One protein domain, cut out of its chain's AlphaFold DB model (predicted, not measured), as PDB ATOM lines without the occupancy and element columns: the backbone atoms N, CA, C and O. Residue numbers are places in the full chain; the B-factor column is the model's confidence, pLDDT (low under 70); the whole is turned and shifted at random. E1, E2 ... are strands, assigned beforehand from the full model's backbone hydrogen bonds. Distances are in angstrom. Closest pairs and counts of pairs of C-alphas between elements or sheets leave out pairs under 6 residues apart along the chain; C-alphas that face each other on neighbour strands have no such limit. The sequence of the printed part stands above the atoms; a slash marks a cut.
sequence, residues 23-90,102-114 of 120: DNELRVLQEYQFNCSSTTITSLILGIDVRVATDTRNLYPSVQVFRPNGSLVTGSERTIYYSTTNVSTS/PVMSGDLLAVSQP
ATOM      1  N   ASP A  23      47.191  15.390 -41.754       67.06
ATOM      2  CA  ASP A  23      48.589  15.788 -41.573       67.06
ATOM      3  C   ASP A  23      49.086  16.507 -42.825       67.06
ATOM      4  O   ASP A  23      49.443  15.879 -43.820       67.06
ATOM      5  N   ASN A  24      49.069  17.841 -42.783       67.94
ATOM      6  CA  ASN A  24      49.586  18.711 -43.841       67.94
ATOM      7  C   ASN A  24      48.907  18.545 -45.215       67.94
ATOM      8  O   ASN A  24      49.460  18.940 -46.245       67.94
ATOM      9  N   GLU A  25      47.706  17.969 -45.243       74.50
ATOM     10  CA  GLU A  25      46.930  17.754 -46.459       74.50
ATOM     11  C   GLU A  25      45.659  18.605 -46.464       74.50
ATOM     12  O   GLU A  25      44.908  18.678 -45.488       74.50
ATOM     13  N   LEU A  26      45.396  19.223 -47.616       85.94
ATOM     14  CA  LEU A  26      44.093  19.795 -47.920       85.94
ATOM     15  C   LEU A  26      43.128  18.646 -48.225       85.94
ATOM     16  O   LEU A  26      43.195  18.034 -49.293       85.94
ATOM     17  N   ARG A  27      42.187  18.381 -47.320       89.69
ATOM     18  CA  ARG A  27      41.116  17.415 -47.557       89.69
ATOM     19  C   ARG A  27      39.890  18.111 -48.117       89.69
ATOM     20  O   ARG A  27      39.227  18.881 -47.425       89.69
ATOM     21  N   VAL A  28      39.547  17.773 -49.354       89.88
ATOM     22  CA  VAL A  28      38.266  18.142 -49.964       89.88
ATOM     23  C   VAL A  28      37.199  17.146 -49.514       89.88
ATOM     24  O   VAL A  28      37.342  15.943 -49.726       89.88
ATOM     25  N   LEU A  29      36.122  17.645 -48.912       89.94
ATOM     26  CA  LEU A  29      35.012  16.840 -48.406       89.94
ATOM     27  C   LEU A  29      34.013  16.531 -49.530       89.94
ATOM     28  O   LEU A  29      32.921  17.100 -49.587       89.94
ATOM     29  N   GLN A  30      34.408  15.658 -50.460       87.06
ATOM     30  CA  GLN A  30      33.595  15.280 -51.627       87.06
ATOM     31  C   GLN A  30      32.245  14.661 -51.241       87.06
ATOM     32  O   GLN A  30      31.260  14.806 -51.963       87.06
ATOM     33  N   GLU A  31      32.187  14.004 -50.087       87.75
ATOM     34  CA  GLU A  31      30.987  13.398 -49.519       87.75
ATOM     35  C   GLU A  31      29.949  14.424 -49.021       87.75
ATOM     36  O   GLU A  31      28.787  14.069 -48.824       87.75
ATOM     37  N   TYR A  32      30.340  15.693 -48.847       87.44
ATOM     38  CA  TYR A  32      29.497  16.764 -48.303       87.44
ATOM     39  C   TYR A  32      29.326  17.924 -49.292       87.44
ATOM     40  O   TYR A  32      29.506  19.094 -48.953       87.44
ATOM     41  N   GLN A  33      28.954  17.598 -50.529       92.94
ATOM     42  CA  GLN A  33      28.642  18.598 -51.544       92.94
ATOM     43  C   GLN A  33      27.408  19.433 -51.178       92.94
ATOM     44  O   GLN A  33      26.366  18.907 -50.779       92.94
ATOM     45  N   PHE A  34      27.506  20.753 -51.354       92.94
ATOM     46  CA  PHE A  34      26.379  21.655 -51.135       92.94
ATOM     47  C   PHE A  34      25.293  21.426 -52.193       92.94
ATOM     48  O   PHE A  34      25.574  21.411 -53.389       92.94
ATOM     49  N   ASN A  35      24.033  21.302 -51.765       92.12
ATOM     50  CA  ASN A  35      22.872  21.136 -52.656       92.12
ATOM     51  C   ASN A  35      21.850  22.284 -52.527       92.12
ATOM     52  O   ASN A  35      20.645  22.115 -52.693       92.12
ATOM     53  N   CYS A  36      22.324  23.474 -52.169       87.44
ATOM     54  CA  CYS A  36      21.519  24.687 -52.048       87.44
ATOM     55  C   CYS A  36      21.704  25.572 -53.289       87.44
ATOM     56  O   CYS A  36      22.780  25.609 -53.865       87.44
ATOM     57  N   SER A  37      20.674  26.297 -53.729       84.94
ATOM     58  CA  SER A  37      20.740  27.103 -54.961       84.94
ATOM     59  C   SER A  37      21.770  28.238 -54.883       84.94
ATOM     60  O   SER A  37      22.638  28.343 -55.743       84.94
ATOM     61  N   SER A  38      21.691  29.072 -53.848       86.75
ATOM     62  CA  SER A  38      22.695  30.080 -53.491       86.75
ATOM     63  C   SER A  38      22.440  30.525 -52.056       86.75
ATOM     64  O   SER A  38      21.345  30.991 -51.742       86.75
ATOM     65  N   THR A  39      23.427  30.392 -51.179       92.50
ATOM     66  CA  THR A  39      23.344  30.821 -49.775       92.50
ATOM     67  C   THR A  39      24.724  31.243 -49.269       92.50
ATOM     68  O   THR A  39      25.696  31.245 -50.024       92.50
ATOM     69  N   THR A  40      24.825  31.626 -48.003       93.88
ATOM     70  CA  THR A  40      26.092  31.947 -47.350       93.88
ATOM     71  C   THR A  40      26.304  31.088 -46.111       93.88
ATOM     72  O   THR A  40      25.371  30.795 -45.364       93.88
ATOM     73  N   ILE A  41      27.553  30.697 -45.877       92.00
ATOM     74  CA  ILE A  41      27.991  30.133 -44.603       92.00
ATOM     75  C   ILE A  41      28.373  31.305 -43.699       92.00
ATOM     76  O   ILE A  41      29.281  32.075 -44.022       92.00
ATOM     77  N   THR A  42      27.675  31.446 -42.576       93.25
ATOM     78  CA  THR A  42      27.890  32.524 -41.595       93.25
ATOM     79  C   THR A  42      28.654  32.068 -40.359       93.25
ATOM     80  O   THR A  42      29.263  32.893 -39.688       93.25
ATOM     81  N   SER A  43      28.637  30.776 -40.042       91.38
ATOM     82  CA  SER A  43      29.451  30.187 -38.981       91.38
ATOM     83  C   SER A  43      29.761  28.726 -39.283       91.38
ATOM     84  O   SER A  43      29.088  28.074 -40.087       91.38
ATOM     85  N   LEU A  44      30.820  28.225 -38.654       89.31
ATOM     86  CA  LEU A  44      31.239  26.832 -38.698       89.31
ATOM     87  C   LEU A  44      31.239  26.281 -37.284       89.31
ATOM     88  O   LEU A  44      31.687  26.951 -36.362       89.31
ATOM     89  N   ILE A  45      30.769  25.050 -37.124       86.75
ATOM     90  CA  ILE A  45      30.884  24.316 -35.867       86.75
ATOM     91  C   ILE A  45      31.930  23.236 -36.096       86.75
ATOM     92  O   ILE A  45      31.742  22.368 -36.949       86.75
ATOM     93  N   LEU A  46      33.034  23.327 -35.365       83.00
ATOM     94  CA  LEU A  46      34.226  22.517 -35.569       83.00
ATOM     95  C   LEU A  46      34.498  21.701 -34.308       83.00
ATOM     96  O   LEU A  46      34.498  22.253 -33.207       83.00
ATOM     97  N   GLY A  47      34.732  20.401 -34.472       79.38
ATOM     98  CA  GLY A  47      35.369  19.591 -33.436       79.38
ATOM     99  C   GLY A  47      36.871  19.838 -33.497       79.38
ATOM    100  O   GLY A  47      37.460  19.644 -34.559       79.38
ATOM    101  N   ILE A  48      37.467  20.322 -32.409       75.38
ATOM    102  CA  ILE A  48      38.873  20.744 -32.384       75.38
ATOM    103  C   ILE A  48      39.547  20.166 -31.140       75.38
ATOM    104  O   ILE A  48      39.054  20.342 -30.026       75.38
ATOM    105  N   ASP A  49      40.694  19.518 -31.340       76.50
ATOM    106  CA  ASP A  49      41.644  19.192 -30.275       76.50
ATOM    107  C   ASP A  49      42.617  20.365 -30.111       76.50
ATOM    108  O   ASP A  49      43.465  20.597 -30.970       76.50
ATOM    109  N   VAL A  50      42.451  21.147 -29.041       74.88
ATOM    110  CA  VAL A  50      43.261  22.350 -28.807       74.88
ATOM    111  C   VAL A  50      44.497  22.010 -27.999       74.88
ATOM    112  O   VAL A  50      44.431  21.432 -26.912       74.88
ATOM    113  N   ARG A  51      45.632  22.486 -28.484       77.94
ATOM    114  CA  ARG A  51      46.947  22.333 -27.887       77.94
ATOM    115  C   ARG A  51      47.461  23.685 -27.422       77.94
ATOM    116  O   ARG A  51      47.025  24.762 -27.823       77.94
ATOM    117  N   VAL A  52      48.398  23.629 -26.486       80.19
ATOM    118  CA  VAL A  52      49.051  24.838 -25.992       80.19
ATOM    119  C   VAL A  52      49.970  25.363 -27.090       80.19
ATOM    120  O   VAL A  52      50.867  24.644 -27.541       80.19
ATOM    121  N   ALA A  53      49.745  26.612 -27.499       81.62
ATOM    122  CA  ALA A  53      50.637  27.316 -28.407       81.62
ATOM    123  C   ALA A  53      52.037  27.434 -27.786       81.62
ATOM    124  O   ALA A  53      52.190  27.744 -26.603       81.62
ATOM    125  N   THR A  54      53.061  27.172 -28.590       82.94
ATOM    126  CA  THR A  54      54.480  27.260 -28.206       82.94
ATOM    127  C   THR A  54      55.254  27.925 -29.341       82.94
ATOM    128  O   THR A  54      54.689  28.146 -30.409       82.94
ATOM    129  N   ASP A  55      56.550  28.193 -29.165       81.94
ATOM    130  CA  ASP A  55      57.375  28.792 -30.228       81.94
ATOM    131  C   ASP A  55      57.379  27.968 -31.529       81.94
ATOM    132  O   ASP A  55      57.552  28.522 -32.613       81.94
ATOM    133  N   THR A  56      57.151  26.653 -31.432       83.69
ATOM    134  CA  THR A  56      57.070  25.737 -32.579       83.69
ATOM    135  C   THR A  56      55.639  25.341 -32.945       83.69
ATOM    136  O   THR A  56      55.437  24.769 -34.006       83.69
ATOM    137  N   ARG A  57      54.643  25.631 -32.094       83.25
ATOM    138  CA  ARG A  57      53.215  25.360 -32.347       83.25
ATOM    139  C   ARG A  57      52.462  26.664 -32.493       83.25
ATOM    140  O   ARG A  57      52.010  27.226 -31.495       83.25
ATOM    141  N   ASN A  58      52.387  27.149 -33.723       86.06
ATOM    142  CA  ASN A  58      51.809  28.446 -34.065       86.06
ATOM    143  C   ASN A  58      50.986  28.422 -35.365       86.06
ATOM    144  O   ASN A  58      50.571  29.481 -35.840       86.06
ATOM    145  N   LEU A  59      50.750  27.238 -35.937       89.12
ATOM    146  CA  LEU A  59      49.925  27.072 -37.123       89.12
ATOM    147  C   LEU A  59      48.493  26.712 -36.737       89.12
ATOM    148  O   LEU A  59      48.242  26.043 -35.737       89.12
ATOM    149  N   TYR A  60      47.554  27.156 -37.565       89.62
ATOM    150  CA  TYR A  60      46.126  26.955 -37.370       89.62
ATOM    151  C   TYR A  60      45.527  26.300 -38.613       89.62
ATOM    152  O   TYR A  60      45.994  26.574 -39.726       89.62
ATOM    153  N   PRO A  61      44.478  25.482 -38.462       89.56
ATOM    154  CA  PRO A  61      43.752  24.952 -39.596       89.56
ATOM    155  C   PRO A  61      43.066  26.057 -40.384       89.56
ATOM    156  O   PRO A  61      42.771  27.149 -39.884       89.56
ATOM    157  N   SER A  62      42.789  25.753 -41.642       92.00
ATOM    158  CA  SER A  62      42.033  26.631 -42.516       92.00
ATOM    159  C   SER A  62      40.943  25.876 -43.251       92.00
ATOM    160  O   SER A  62      40.986  24.660 -43.425       92.00
ATOM    161  N   VAL A  63      39.934  26.623 -43.672       93.50
ATOM    162  CA  VAL A  63      38.831  26.121 -44.483       93.50
ATOM    163  C   VAL A  63      38.743  26.919 -45.767       93.50
ATOM    164  O   VAL A  63      39.053  28.111 -45.797       93.50
ATOM    165  N   GLN A  64      38.326  26.254 -46.833       94.56
ATOM    166  CA  GLN A  64      38.233  26.821 -48.172       94.56
ATOM    167  C   GLN A  64      37.026  26.218 -48.889       94.56
ATOM    168  O   GLN A  64      36.619  25.101 -48.578       94.56
ATOM    169  N   VAL A  65      36.453  26.929 -49.861       95.25
ATOM    170  CA  VAL A  65      35.357  26.392 -50.679       95.25
ATOM    171  C   VAL A  65      35.786  26.325 -52.134       95.25
ATOM    172  O   VAL A  65      36.266  27.310 -52.692       95.25
ATOM    173  N   PHE A  66      35.567  25.177 -52.763       95.06
ATOM    174  CA  PHE A  66      35.845  24.937 -54.173       95.06
ATOM    175  C   PHE A  66      34.552  24.824 -54.973       95.06
ATOM    176  O   PHE A  66      33.573  24.231 -54.527       95.06
ATOM    177  N   ARG A  67      34.569  25.381 -56.181       94.12
ATOM    178  CA  ARG A  67      33.520  25.215 -57.190       94.12
ATOM    179  C   ARG A  67      33.585  23.812 -57.815       94.12
ATOM    180  O   ARG A  67      34.659  23.208 -57.822       94.12
ATOM    181  N   PRO A  68      32.506  23.338 -58.470       90.56
ATOM    182  CA  PRO A  68      32.509  22.064 -59.202       90.56
ATOM    183  C   PRO A  68      33.613  21.931 -60.258       90.56
ATOM    184  O   PRO A  68      34.068  20.832 -60.555       90.56
ATOM    185  N   ASN A  69      34.047  23.052 -60.840       90.56
ATOM    186  CA  ASN A  69      35.130  23.097 -61.826       90.56
ATOM    187  C   ASN A  69      36.539  23.075 -61.189       90.56
ATOM    188  O   ASN A  69      37.523  23.242 -61.905       90.56
ATOM    189  N   GLY A  70      36.639  22.928 -59.864       89.06
ATOM    190  CA  GLY A  70      37.892  22.926 -59.109       89.06
ATOM    191  C   GLY A  70      38.456  24.313 -58.788       89.06
ATOM    192  O   GLY A  70      39.518  24.403 -58.177       89.06
ATOM    193  N   SER A  71      37.785  25.407 -59.166       93.12
ATOM    194  CA  SER A  71      38.258  26.757 -58.840       93.12
ATOM    195  C   SER A  71      37.932  27.125 -57.393       93.12
ATOM    196  O   SER A  71      36.803  26.916 -56.947       93.12
ATOM    197  N   LEU A  72      38.868  27.761 -56.690       93.56
ATOM    198  CA  LEU A  72      38.615  28.329 -55.366       93.56
ATOM    199  C   LEU A  72      37.543  29.432 -55.441       93.56
ATOM    200  O   LEU A  72      37.590  30.308 -56.309       93.56
ATOM    201  N   VAL A  73      36.589  29.423 -54.511       93.56
ATOM    202  CA  VAL A  73      35.631  30.519 -54.339       93.56
ATOM    203  C   VAL A  73      36.375  31.732 -53.788       93.56
ATOM    204  O   VAL A  73      36.995  31.659 -52.724       93.56
ATOM    205  N   THR A  74      36.311  32.858 -54.501       90.25
ATOM    206  CA  THR A  74      37.009  34.091 -54.124       90.25
ATOM    207  C   THR A  74      36.674  34.504 -52.697       90.25
ATOM    208  O   THR A  74      35.509  34.678 -52.344       90.25
ATOM    209  N   GLY A  75      37.713  34.677 -51.879       88.75
ATOM    210  CA  GLY A  75      37.557  35.082 -50.489       88.75
ATOM    211  C   GLY A  75      36.899  34.022 -49.606       88.75
ATOM    212  O   GLY A  75      36.339  34.397 -48.583       88.75
ATOM    213  N   SER A  76      36.943  32.734 -49.966       92.81
ATOM    214  CA  SER A  76      36.466  31.637 -49.105       92.81
ATOM    215  C   SER A  76      37.504  31.136 -48.104       92.81
ATOM    216  O   SER A  76      37.121  30.579 -47.083       92.81
ATOM    217  N   GLU A  77      38.798  31.350 -48.356       93.69
ATOM    218  CA  GLU A  77      39.850  30.879 -47.457       93.69
ATOM    219  C   GLU A  77      39.796  31.586 -46.097       93.69
ATOM    220  O   GLU A  77      39.775  32.820 -46.016       93.69
ATOM    221  N   ARG A  78      39.745  30.799 -45.018       93.50
ATOM    222  CA  ARG A  78      39.682  31.287 -43.638       93.50
ATOM    223  C   ARG A  78      40.562  30.449 -42.731       93.50
ATOM    224  O   ARG A  78      40.311  29.262 -42.558       93.50
ATOM    225  N   THR A  79      41.547  31.088 -42.113       92.62
ATOM    226  CA  THR A  79      42.290  30.521 -40.984       92.62
ATOM    227  C   THR A  79      41.410  30.543 -39.738       92.62
ATOM    228  O   THR A  79      40.864  31.588 -39.378       92.62
ATOM    229  N   ILE A  80      41.271  29.398 -39.081       90.12
ATOM    230  CA  ILE A  80      40.437  29.236 -37.894       90.12
ATOM    231  C   ILE A  80      41.302  29.467 -36.660       90.12
ATOM    232  O   ILE A  80      42.013  28.581 -36.198       90.12
ATOM    233  N   TYR A  81      41.221  30.673 -36.108       88.12
ATOM    234  CA  TYR A  81      41.888  30.994 -34.851       88.12
ATOM    235  C   TYR A  81      41.069  30.492 -33.664       88.12
ATOM    236  O   TYR A  81      39.893  30.834 -33.518       88.12
ATOM    237  N   TYR A  82      41.716  29.724 -32.794       82.88
ATOM    238  CA  TYR A  82      41.155  29.251 -31.537       82.88
ATOM    239  C   TYR A  82      42.225  29.205 -30.447       82.88
ATOM    240  O   TYR A  82      43.424  29.320 -30.695       82.88
ATOM    241  N   SER A  83      41.765  29.062 -29.213       74.75
ATOM    242  CA  SER A  83      42.601  28.923 -28.029       74.75
ATOM    243  C   SER A  83      41.835  28.139 -26.967       74.75
ATOM    244  O   SER A  83      40.608  28.001 -27.037       74.75
ATOM    245  N   THR A  84      42.537  27.687 -25.930       72.06
ATOM    246  CA  THR A  84      41.923  26.992 -24.789       72.06
ATOM    247  C   THR A  84      40.885  27.841 -24.048       72.06
ATOM    248  O   THR A  84      40.075  27.295 -23.306       72.06
ATOM    249  N   THR A  85      40.871  29.165 -24.245       72.44
ATOM    250  CA  THR A  85      39.885  30.070 -23.635       72.44
ATOM    251  C   THR A  85      38.606  30.218 -24.453       72.44
ATOM    252  O   THR A  85      37.584  30.630 -23.911       72.44
ATOM    253  N   ASN A  86      38.658  29.936 -25.758       71.88
ATOM    254  CA  ASN A  86      37.536  30.137 -26.676       71.88
ATOM    255  C   ASN A  86      36.870  28.829 -27.106       71.88
ATOM    256  O   ASN A  86      35.741  28.864 -27.589       71.88
ATOM    257  N   VAL A  87      37.532  27.689 -26.902       71.88
ATOM    258  CA  VAL A  87      36.963  26.369 -27.180       71.88
ATOM    259  C   VAL A  87      36.238  25.833 -25.952       71.88
ATOM    260  O   VAL A  87      36.708  25.943 -24.820       71.88
ATOM    261  N   SER A  88      35.052  25.269 -26.180       67.56
ATOM    262  CA  SER A  88      34.267  24.641 -25.123       67.56
ATOM    263  C   SER A  88      35.012  23.439 -24.542       67.56
ATOM    264  O   SER A  88      35.634  22.672 -25.273       67.56
ATOM    265  N   THR A  89      34.841  23.181 -23.245       65.00
ATOM    266  CA  THR A  89      35.272  21.922 -22.608       65.00
ATOM    267  C   THR A  89      34.626  20.681 -23.231       65.00
ATOM    268  O   THR A  89      35.086  19.570 -22.994       65.00
ATOM    269  N   SER A  90      33.576  20.864 -24.036       65.00
ATOM    270  CA  SER A  90      32.918  19.811 -24.811       65.00
ATOM    271  C   SER A  90      33.628  19.451 -26.129       65.00
ATOM    272  O   SER A  90      33.152  18.578 -26.847       65.00
ATOM    273  N   PRO A 102      30.043  32.769 -49.656       93.50
ATOM    274  CA  PRO A 102      28.980  32.395 -50.580       93.50
ATOM    275  C   PRO A 102      29.180  30.965 -51.083       93.50
ATOM    276  O   PRO A 102      30.272  30.606 -51.522       93.50
ATOM    277  N   VAL A 103      28.108  30.176 -51.067       94.81
ATOM    278  CA  VAL A 103      28.085  28.805 -51.582       94.81
ATOM    279  C   VAL A 103      26.880  28.574 -52.482       94.81
ATOM    280  O   VAL A 103      25.813  29.164 -52.296       94.81
ATOM    281  N   MET A 104      27.055  27.709 -53.472       94.44
ATOM    282  CA  MET A 104      26.010  27.293 -54.397       94.44
ATOM    283  C   MET A 104      26.045  25.787 -54.635       94.44
ATOM    284  O   MET A 104      26.948  25.083 -54.178       94.44
ATOM    285  N   SER A 105      25.042  25.300 -55.360       94.75
ATOM    286  CA  SER A 105      24.895  23.877 -55.623       94.75
ATOM    287  C   SER A 105      26.123  23.366 -56.363       94.75
ATOM    288  O   SER A 105      26.548  23.932 -57.374       94.75
ATOM    289  N   GLY A 106      26.699  22.304 -55.821       94.06
ATOM    290  CA  GLY A 106      27.888  21.665 -56.338       94.06
ATOM    291  C   GLY A 106      29.201  22.092 -55.671       94.06
ATOM    292  O   GLY A 106      30.208  21.412 -55.880       94.06
ATOM    293  N   ASP A 107      29.208  23.162 -54.874       95.88
ATOM    294  CA  ASP A 107      30.407  23.579 -54.145       95.88
ATOM    295  C   ASP A 107      30.837  22.520 -53.113       95.88
ATOM    296  O   ASP A 107      30.017  21.757 -52.588       95.88
ATOM    297  N   LEU A 108      32.131  22.502 -52.798       95.19
ATOM    298  CA  LEU A 108      32.760  21.581 -51.854       95.19
ATOM    299  C   LEU A 108      33.518  22.356 -50.780       95.19
ATOM    300  O   LEU A 108      34.288  23.263 -51.092       95.19
ATOM    301  N   LEU A 109      33.334  21.968 -49.518       93.94
ATOM    302  CA  LEU A 109      34.163  22.452 -48.417       93.94
ATOM    303  C   LEU A 109      35.468  21.652 -48.377       93.94
ATOM    304  O   LEU A 109      35.463  20.427 -48.496       93.94
ATOM    305  N   ALA A 110      36.579  22.341 -48.177       92.50
ATOM    306  CA  ALA A 110      37.873  21.739 -47.925       92.50
ATOM    307  C   ALA A 110      38.438  22.248 -46.602       92.50
ATOM    308  O   ALA A 110      38.213  23.402 -46.223       92.50
ATOM    309  N   VAL A 111      39.166  21.379 -45.910       91.81
ATOM    310  CA  VAL A 111      39.821  21.671 -44.634       91.81
ATOM    311  C   VAL A 111      41.299  21.343 -44.772       91.81
ATOM    312  O   VAL A 111      41.654  20.296 -45.307       91.81
ATOM    313  N   SER A 112      42.150  22.243 -44.304       90.12
ATOM    314  CA  SER A 112      43.588  22.041 -44.182       90.12
ATOM    315  C   SER A 112      43.951  22.004 -42.705       90.12
ATOM    316  O   SER A 112      43.537  22.887 -41.951       90.12
ATOM    317  N   GLN A 113      44.726  21.000 -42.309       87.69
ATOM    318  CA  GLN A 113      45.235  20.837 -40.952       87.69
ATOM    319  C   GLN A 113      46.769  20.847 -41.006       87.69
ATOM    320  O   GLN A 113      47.351  20.039 -41.735       87.69
ATOM    321  N   PRO A 114      47.441  21.746 -40.267       87.06
ATOM    322  CA  PRO A 114      48.891  21.724 -40.148       87.06
ATOM    323  C   PRO A 114      49.379  20.425 -39.498       87.06
ATOM    324  O   PRO A 114      48.615  19.789 -38.764       87.06
TER     325      PRO A 114
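AT A GLANCE: This is residues 23 to 90 and 102 to 114 of the 120 residues of an uncharacterized protein of Amphimedon queenslandica (UniProt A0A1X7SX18). Little regular structure is present: a small antiparallel sheet, E1 - E5 - E3, and a separate antiparallel pair, E2 - E4, with long loops drawn out along the longest axis. The 81 printed residues include five named strands, E1 to E5 in chain order, and no named helix; the class is all strand, with only 26 residues in named elements. The whole is elongated, 41 by 24 by 22 A, and only just loose, close to compact, with a radius of gyration of the C-alphas of 14.2 A.

IN THESE COORDINATES: E1, residues 26 to 28, begins at C-alpha 26 (44.093, 19.795, -47.920). E2, residues 38 to 47, spans 25.9 A and bends by 59 degrees at residue 42. E3 is residues 62 to 66, 13.3 A; E4 is residues 102 to 104. E5, residues 108 to 112, 13.3 A, ends at C-alpha 112 (43.588, 22.041, -44.182).

HOW THE PARTS SIT: E1 and E5 are antiparallel at 159 degrees, with N 27 and O 111 2.8 A apart. E5 and E3 are antiparallel at 153 degrees, with N 64 and O 110 2.9 A apart. E2 and E4 are antiparallel, with N 39 and O 103 2.9 A apart. E2 and E5 are apart.

THE WHOLE: Residues 91 to 101 are not printed; C-alphas 90 and 102 are 28.9 A apart. The link E2 to E3 is long. Residues 23 to 24 and 88 to 90 have pLDDT under 70.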